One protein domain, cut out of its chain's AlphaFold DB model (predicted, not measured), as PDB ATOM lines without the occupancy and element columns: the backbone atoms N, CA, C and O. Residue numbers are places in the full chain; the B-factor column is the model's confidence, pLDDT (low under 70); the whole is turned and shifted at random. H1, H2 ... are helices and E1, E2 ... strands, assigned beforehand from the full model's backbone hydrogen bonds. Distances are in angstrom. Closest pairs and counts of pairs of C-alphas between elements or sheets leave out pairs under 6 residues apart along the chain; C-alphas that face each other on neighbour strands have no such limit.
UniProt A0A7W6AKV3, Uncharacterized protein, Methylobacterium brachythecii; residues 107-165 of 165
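What this domain is: This is residues 107 to 165 of the 165 residues of an uncharacterized protein of Methylobacterium brachythecii (UniProt A0A7W6AKV3). A small sheet of three strands makes one end of a rod, and two helices side by side, running opposite ways, make the other; the longer helix, H2, reaches over one face of the sheet with its residues 145 to 152. The printed part has 59 residues, with two named helices and three named strands in the order H1, E1, E2, E3, H2. The sheet, in the order E1, E2, E3, is antiparallel, and the class is mixed, helices and strands. The whole is loose, with a radius of gyration of the C-alphas of 13.7 A, and spans 48 by 15 by 13 A.

How they stand to each other: Look first at E1, residues 125 to 129, E2, residues 132 to 137, and E3, residues 140 to 142: they form a meander, each strand the antiparallel neighbour of the one before. In the hairpin E1 and E2, N 127 and O 134 are 2.9 A apart, within hydrogen-bond range; in the hairpin E2 and E3, N 142 and O 135 are 2.7 A apart. H2, residues 145 to 164, is on one face of this sheet, which gives two layers, at a height over the sheet of 10.4 A. It runs along the strands, at 5 degrees to E2 on the local plane, over E2 and only just over E3, with 3 of its C-alphas there. The closest C-alphas of E2 and H2, those of Trp 135 and Glu 145, are 5.8 A apart. H1, residues 108 to 121, is not on the sheet but touches H2, opposite ways at a shallow tilt of 20 degrees; their closest C-alphas, Ala 112 and Arg 160, are 4.3 A apart. In H1 and H2 every O i to N i+4 pair is within hydrogen-bond range.

Where its parts are: Find C-alpha 132 at (-6.794, -63.146, -1.296), where E2 begins its 16.8 A; E1 has 12.9 A and E3 6.6 A. H1 runs 19.9 A from C-alpha 108 at (19.348, -32.034, -14.986), and H2 runs 28.8 A to C-alpha 164 at (20.883, -35.998, -10.701).

The domain as a whole: The C-alphas farthest apart, Thr 107 and Leu 130, are 48.5 A apart. The printed part has no cut, and its four links are tight. Its mean pLDDT is 91.2, with residue 165, the chain's last, under 70.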
ATOM      1  N   THR A 107      17.136 -29.721 -18.703       91.00
ATOM      2  CA  THR A 107      18.014 -29.481 -17.559       91.00
ATOM      3  C   THR A 107      18.159 -30.768 -16.729       91.00
ATOM      4  O   THR A 107      17.297 -31.650 -16.803       91.00
ATOM      5  N   PRO A 108      19.212 -30.895 -15.900       88.62
ATOM      6  CA  PRO A 108      19.348 -32.034 -14.986       88.62
ATOM      7  C   PRO A 108      18.133 -32.208 -14.068       88.62
ATOM      8  O   PRO A 108      17.684 -33.325 -13.833       88.62
ATOM      9  N   GLN A 109      17.561 -31.092 -13.613       89.50
ATOM     10  CA  GLN A 109      16.372 -31.077 -12.773       89.50
ATOM     11  C   GLN A 109      15.135 -31.592 -13.524       89.50
ATOM     12  O   GLN A 109      14.487 -32.517 -13.047       89.50
ATOM     13  N   GLU A 110      14.854 -31.066 -14.723       90.56
ATOM     14  CA  GLU A 110      13.748 -31.542 -15.573       90.56
ATOM     15  C   GLU A 110      13.883 -33.037 -15.892       90.56
ATOM     16  O   GLU A 110      12.896 -33.771 -15.913       90.56
ATOM     17  N   ARG A 111      15.114 -33.513 -16.112       89.94
ATOM     18  CA  ARG A 111      15.391 -34.928 -16.370       89.94
ATOM     19  C   ARG A 111      15.128 -35.796 -15.142       89.94
ATOM     20  O   ARG A 111      14.543 -36.868 -15.279       89.94
ATOM     21  N   ALA A 112      15.537 -35.337 -13.963       90.94
ATOM     22  CA  ALA A 112      15.270 -36.019 -12.706       90.94
ATOM     23  C   ALA A 112      13.760 -36.083 -12.409       90.94
ATOM     24  O   ALA A 112      13.254 -37.143 -12.039       90.94
ATOM     25  N   ASP A 113      13.033 -34.985 -12.650       92.00
ATOM     26  CA  ASP A 113      11.573 -34.917 -12.524       92.00
ATOM     27  C   ASP A 113      10.881 -35.880 -13.510       92.00
ATOM     28  O   ASP A 113       9.975 -36.624 -13.133       92.00
ATOM     29  N   ALA A 114      11.338 -35.922 -14.767       90.75
ATOM     30  CA  ALA A 114      10.804 -36.829 -15.783       90.75
ATOM     31  C   ALA A 114      11.067 -38.308 -15.448       90.75
ATOM     32  O   ALA A 114      10.181 -39.145 -15.635       90.75
ATOM     33  N   ALA A 115      12.255 -38.638 -14.928       91.81
ATOM     34  CA  ALA A 115      12.598 -39.992 -14.496       91.81
ATOM     35  C   ALA A 115      11.720 -40.453 -13.322       91.81
ATOM     36  O   ALA A 115      11.222 -41.581 -13.323       91.81
ATOM     37  N   GLU A 116      11.478 -39.574 -12.349       95.00
ATOM     38  CA  GLU A 116      10.570 -39.839 -11.232       95.00
ATOM     39  C   GLU A 116       9.134 -40.075 -11.721       95.00
ATOM     40  O   GLU A 116       8.513 -41.088 -11.388       95.00
ATOM     41  N   ALA A 117       8.625 -39.169 -12.562       93.56
ATOM     42  CA  ALA A 117       7.279 -39.249 -13.115       93.56
ATOM     43  C   ALA A 117       7.063 -40.532 -13.933       93.56
ATOM     44  O   ALA A 117       6.010 -41.161 -13.811       93.56
ATOM     45  N   ALA A 118       8.063 -40.961 -14.710       93.38
ATOM     46  CA  ALA A 118       8.005 -42.199 -15.482       93.38
ATOM     47  C   ALA A 118       7.791 -43.428 -14.585       93.38
ATOM     48  O   ALA A 118       6.945 -44.267 -14.890       93.38
ATOM     49  N   VAL A 119       8.491 -43.508 -13.447       94.19
ATOM     50  CA  VAL A 119       8.323 -44.610 -12.485       94.19
ATOM     51  C   VAL A 119       6.972 -44.531 -11.772       94.19
ATOM     52  O   VAL A 119       6.322 -45.555 -11.565       94.19
ATOM     53  N   LEU A 120       6.512 -43.332 -11.406       94.94
ATOM     54  CA  LEU A 120       5.209 -43.151 -10.753       94.94
ATOM     55  C   LEU A 120       4.030 -43.489 -11.674       94.94
ATOM     56  O   LEU A 120       3.003 -43.966 -11.185       94.94
ATOM     57  N   ALA A 121       4.182 -43.282 -12.982       94.38
ATOM     58  CA  ALA A 121       3.192 -43.652 -13.987       94.38
ATOM     59  C   ALA A 121       3.068 -45.175 -14.181       94.38
ATOM     60  O   ALA A 121       2.054 -45.642 -14.702       94.38
ATOM     61  N   GLU A 122       4.056 -45.971 -13.748       94.94
ATOM     62  CA  GLU A 122       3.982 -47.427 -13.857       94.94
ATOM     63  C   GLU A 122       2.804 -47.982 -13.037       94.94
ATOM     64  O   GLU A 122       2.679 -47.689 -11.837       94.94
ATOM     65  N   PRO A 123       1.940 -48.814 -13.643       94.06
ATOM     66  CA  PRO A 123       0.757 -49.315 -12.966       94.06
ATOM     67  C   PRO A 123       1.127 -50.356 -11.905       94.06
ATOM     68  O   PRO A 123       1.905 -51.281 -12.150       94.06
ATOM     69  N   VAL A 124       0.491 -50.250 -10.738       94.75
ATOM     70  CA  VAL A 124       0.427 -51.347  -9.767       94.75
ATOM     71  C   VAL A 124      -0.746 -52.239 -10.165       94.75
ATOM     72  O   VAL A 124      -1.870 -51.764 -10.316       94.75
ATOM     73  N   ARG A 125      -0.493 -53.533 -10.359       95.38
ATOM     74  CA  ARG A 125      -1.512 -54.501 -10.782       95.38
ATOM     75  C   ARG A 125      -2.073 -55.239  -9.575       95.38
ATOM     76  O   ARG A 125      -1.322 -55.678  -8.710       95.38
ATOM     77  N   MET A 126      -3.388 -55.414  -9.539       93.00
ATOM     78  CA  MET A 126      -4.057 -56.264  -8.558       93.00
ATOM     79  C   MET A 126      -4.421 -57.595  -9.213       93.00
ATOM     80  O   MET A 126      -5.056 -57.612 -10.266       93.00
ATOM     81  N   THR A 127      -4.086 -58.698  -8.549       91.56
ATOM     82  CA  THR A 127      -4.478 -60.050  -8.958       91.56
ATOM     83  C   THR A 127      -5.224 -60.727  -7.817       91.56
ATOM     84  O   THR A 127      -4.857 -60.590  -6.647       91.56
ATOM     85  N   TRP A 128      -6.268 -61.479  -8.149       86.56
ATOM     86  CA  TRP A 128      -6.960 -62.343  -7.197       86.56
ATOM     87  C   TRP A 128      -6.381 -63.751  -7.255       86.56
ATOM     88  O   TRP A 128      -6.257 -64.324  -8.334       86.56
ATOM     89  N   TRP A 129      -6.049 -64.315  -6.094       79.31
ATOM     90  CA  TRP A 129      -5.689 -65.725  -5.973       79.31
ATOM     91  C   TRP A 129      -6.557 -66.388  -4.904       79.31
ATOM     92  O   TRP A 129      -6.423 -66.086  -3.714       79.31
ATOM     93  N   LEU A 130      -7.458 -67.263  -5.363       82.56
ATOM     94  CA  LEU A 130      -8.527 -67.916  -4.600       82.56
ATOM     95  C   LEU A 130      -9.431 -66.919  -3.849       82.56
ATOM     96  O   LEU A 130     -10.491 -66.555  -4.346       82.56
ATOM     97  N   TRP A 131      -8.987 -66.437  -2.686       83.50
ATOM     98  CA  TRP A 131      -9.747 -65.573  -1.768       83.50
ATOM     99  C   TRP A 131      -8.950 -64.345  -1.301       83.50
ATOM    100  O   TRP A 131      -9.457 -63.521  -0.541       83.50
ATOM    101  N   HIS A 132      -7.691 -64.214  -1.727       83.81
ATOM    102  CA  HIS A 132      -6.794 -63.146  -1.296       83.81
ATOM    103  C   HIS A 132      -6.413 -62.242  -2.467       83.81
ATOM    104  O   HIS A 132      -6.158 -62.703  -3.583       83.81
ATOM    105  N   ARG A 133      -6.321 -60.939  -2.189       90.38
ATOM    106  CA  ARG A 133      -5.780 -59.952  -3.128       90.38
ATOM    107  C   ARG A 133      -4.262 -59.932  -3.022       90.38
ATOM    108  O   ARG A 133      -3.725 -59.818  -1.921       90.38
ATOM    109  N   ARG A 134      -3.578 -60.005  -4.161       92.06
ATOM    110  CA  ARG A 134      -2.130 -59.806  -4.284       92.06
ATOM    111  C   ARG A 134      -1.859 -58.601  -5.169       92.06
ATOM    112  O   ARG A 134      -2.564 -58.378  -6.152       92.06
ATOM    113  N   TRP A 135      -0.846 -57.827  -4.807       94.81
ATOM    114  CA  TRP A 135      -0.472 -56.600  -5.503       94.81
ATOM    115  C   TRP A 135       0.885 -56.793  -6.155       94.81
ATOM    116  O   TRP A 135       1.792 -57.321  -5.527       94.81
ATOM    117  N   TRP A 136       1.028 -56.373  -7.402       94.56
ATOM    118  CA  TRP A 136       2.212 -56.627  -8.208       94.56
ATOM    119  C   TRP A 136       2.740 -55.327  -8.791       94.56
ATOM    120  O   TRP A 136       1.991 -54.556  -9.394       94.56
ATOM    121  N   TRP A 137       4.041 -55.105  -8.656       95.94
ATOM    122  CA  TRP A 137       4.731 -54.000  -9.308       95.94
ATOM    123  C   TRP A 137       6.121 -54.469  -9.746       95.94
ATOM    124  O   TRP A 137       6.830 -55.105  -8.971       95.94
ATOM    125  N   ARG A 138       6.472 -54.254 -11.024       94.69
ATOM    126  CA  ARG A 138       7.699 -54.784 -11.664       94.69
ATOM    127  C   ARG A 138       7.967 -56.272 -11.376       94.69
ATOM    128  O   ARG A 138       9.078 -56.660 -11.038       94.69
ATOM    129  N   ASN A 139       6.934 -57.107 -11.509       92.31
ATOM    130  CA  ASN A 139       6.982 -58.551 -11.232       92.31
ATOM    131  C   ASN A 139       7.333 -58.927  -9.776       92.31
ATOM    132  O   ASN A 139       7.590 -60.094  -9.497       92.31
ATOM    133  N   VAL A 140       7.300 -57.971  -8.842       93.62
ATOM    134  CA  VAL A 140       7.453 -58.217  -7.404       93.62
ATOM    135  C   VAL A 140       6.077 -58.267  -6.751       93.62
ATOM    136  O   VAL A 140       5.244 -57.379  -6.955       93.62
ATOM    137  N   GLU A 141       5.843 -59.317  -5.967       93.69
ATOM    138  CA  GLU A 141       4.609 -59.495  -5.210       93.69
ATOM    139  C   GLU A 141       4.655 -58.723  -3.883       93.69
ATOM    140  O   GLU A 141       5.601 -58.810  -3.099       93.69
ATOM    141  N   HIS A 142       3.570 -58.017  -3.589       92.50
ATOM    142  CA  HIS A 142       3.338 -57.295  -2.353       92.50
ATOM    143  C   HIS A 142       2.034 -57.765  -1.699       92.50
ATOM    144  O   HIS A 142       0.990 -57.924  -2.338       92.50
ATOM    145  N   ARG A 143       2.080 -57.929  -0.371       88.69
ATOM    146  CA  ARG A 143       0.916 -58.331   0.437       88.69
ATOM    147  C   ARG A 143      -0.183 -57.262   0.489       88.69
ATOM    148  O   ARG A 143      -1.331 -57.591   0.752       88.69
ATOM    149  N   THR A 144       0.158 -55.988   0.278       93.75
ATOM    150  CA  THR A 144      -0.775 -54.850   0.361       93.75
ATOM    151  C   THR A 144      -0.516 -53.840  -0.753       93.75
ATOM    152  O   THR A 144       0.625 -53.683  -1.195       93.75
ATOM    153  N   GLU A 145      -1.561 -53.109  -1.144       94.00
ATOM    154  CA  GLU A 145      -1.485 -52.005  -2.110       94.00
ATOM    155  C   GLU A 145      -0.502 -50.932  -1.648       94.00
ATOM    156  O   GLU A 145       0.405 -50.544  -2.379       94.00
ATOM    157  N   ALA A 146      -0.615 -50.524  -0.380       94.88
ATOM    158  CA  ALA A 146       0.278 -49.548   0.227       94.88
ATOM    159  C   ALA A 146       1.748 -50.001   0.183       94.88
ATOM    160  O   ALA A 146       2.643 -49.174   0.027       94.88
ATOM    161  N   GLY A 147       2.013 -51.309   0.293       93.94
ATOM    162  CA  GLY A 147       3.350 -51.874   0.124       93.94
ATOM    163  C   GLY A 147       3.900 -51.673  -1.289       93.94
ATOM    164  O   GLY A 147       5.021 -51.189  -1.435       93.94
ATOM    165  N   ALA A 148       3.096 -51.975  -2.311       93.38
ATOM    166  CA  ALA A 148       3.470 -51.776  -3.710       93.38
ATOM    167  C   ALA A 148       3.645 -50.286  -4.059       93.38
ATOM    168  O   ALA A 148       4.633 -49.907  -4.687       93.38
ATOM    169  N   ILE A 149       2.747 -49.415  -3.584       95.44
ATOM    170  CA  ILE A 149       2.839 -47.959  -3.789       95.44
ATOM    171  C   ILE A 149       4.097 -47.386  -3.127       95.44
ATOM    172  O   ILE A 149       4.787 -46.566  -3.737       95.44
ATOM    173  N   ARG A 150       4.437 -47.819  -1.903       95.31
ATOM    174  CA  ARG A 150       5.677 -47.392  -1.233       95.31
ATOM    175  C   ARG A 150       6.920 -47.850  -1.987       95.31
ATOM    176  O   ARG A 150       7.844 -47.054  -2.129       95.31
ATOM    177  N   ALA A 151       6.935 -49.087  -2.490       94.50
ATOM    178  CA  ALA A 151       8.039 -49.598  -3.301       94.50
ATOM    179  C   ALA A 151       8.225 -48.769  -4.583       94.50
ATOM    180  O   ALA A 151       9.334 -48.307  -4.852       94.50
ATOM    181  N   ARG A 152       7.131 -48.477  -5.301       96.88
ATOM    182  CA  ARG A 152       7.144 -47.600  -6.481       96.88
ATOM    183  C   ARG A 152       7.647 -46.199  -6.152       96.88
ATOM    184  O   ARG A 152       8.506 -45.677  -6.850       96.88
ATOM    185  N   SER A 153       7.163 -45.607  -5.063       94.94
ATOM    186  CA  SER A 153       7.565 -44.258  -4.638       94.94
ATOM    187  C   SER A 153       9.045 -44.200  -4.239       94.94
ATOM    188  O   SER A 153       9.744 -43.243  -4.555       94.94
ATOM    189  N   ALA A 154       9.558 -45.235  -3.567       95.06
ATOM    190  CA  ALA A 154      10.977 -45.337  -3.234       95.06
ATOM    191  C   ALA A 154      11.846 -45.469  -4.492       95.06
ATOM    192  O   ALA A 154      12.860 -44.784  -4.604       95.06
ATOM    193  N   ALA A 155      11.424 -46.287  -5.456       93.88
ATOM    194  CA  ALA A 155      12.119 -46.423  -6.728       93.88
ATOM    195  C   ALA A 155      12.053 -45.155  -7.589       93.88
ATOM    196  O   ALA A 155      13.020 -44.852  -8.276       93.88
ATOM    197  N   ALA A 156      10.954 -44.401  -7.528       94.25
ATOM    198  CA  ALA A 156      10.827 -43.121  -8.215       94.25
ATOM    199  C   ALA A 156      11.848 -42.102  -7.679       94.25
ATOM    200  O   ALA A 156      12.566 -41.483  -8.463       94.25
ATOM    201  N   ARG A 157      12.011 -42.021  -6.350       93.94
ATOM    202  CA  ARG A 157      13.061 -41.201  -5.720       93.94
ATOM    203  C   ARG A 157      14.470 -41.666  -6.091       93.94
ATOM    204  O   ARG A 157      15.302 -40.845  -6.452       93.94
ATOM    205  N   ALA A 158      14.726 -42.973  -6.079       93.81
ATOM    206  CA  ALA A 158      16.019 -43.510  -6.507       93.81
ATOM    207  C   ALA A 158      16.317 -43.213  -7.989       93.81
ATOM    208  O   ALA A 158      17.452 -42.890  -8.331       93.81
ATOM    209  N   ALA A 159      15.310 -43.280  -8.867       90.75
ATOM    210  CA  ALA A 159      15.452 -42.918 -10.275       90.75
ATOM    211  C   ALA A 159      15.799 -41.432 -10.428       90.75
ATOM    212  O   ALA A 159      16.768 -41.110 -11.109       90.75
ATOM    213  N   ARG A 160      15.079 -40.550  -9.725       92.81
ATOM    214  CA  ARG A 160      15.372 -39.113  -9.652       92.81
ATOM    215  C   ARG A 160      16.836 -38.859  -9.284       92.81
ATOM    216  O   ARG A 160      17.543 -38.175 -10.019       92.81
ATOM    217  N   GLU A 161      17.284 -39.446  -8.176       90.50
ATOM    218  CA  GLU A 161      18.646 -39.306  -7.650       90.50
ATOM    219  C   GLU A 161      19.711 -39.845  -8.610       90.50
ATOM    220  O   GLU A 161      20.775 -39.243  -8.733       90.50
ATOM    221  N   ALA A 162      19.435 -40.947  -9.314       88.62
ATOM    222  CA  ALA A 162      20.361 -41.520 -10.290       88.62
ATOM    223  C   ALA A 162      20.609 -40.587 -11.484       88.62
ATOM    224  O   ALA A 162      21.729 -40.526 -11.978       88.62
ATOM    225  N   THR A 163      19.591 -39.842 -11.924       83.19
ATOM    226  CA  THR A 163      19.708 -38.840 -13.005       83.19
ATOM    227  C   THR A 163      20.268 -37.490 -12.565       83.19
ATOM    228  O   THR A 163      20.626 -36.683 -13.422       83.19
ATOM    229  N   ALA A 164      20.313 -37.222 -11.258       71.94
ATOM    230  CA  ALA A 164      20.883 -35.998 -10.701       71.94
ATOM    231  C   ALA A 164      22.406 -36.088 -10.467       71.94
ATOM    232  O   ALA A 164      23.026 -35.067 -10.166       71.94
ATOM    233  N   ARG A 165      22.988 -37.290 -10.574       60.12
ATOM    234  CA  ARG A 165      24.434 -37.551 -10.504       60.12
ATOM    235  C   ARG A 165      25.069 -37.447 -11.886       60.12
ATOM    236  O   ARG A 165      26.213 -36.950 -11.939       60.12
TER     237      ARG A 165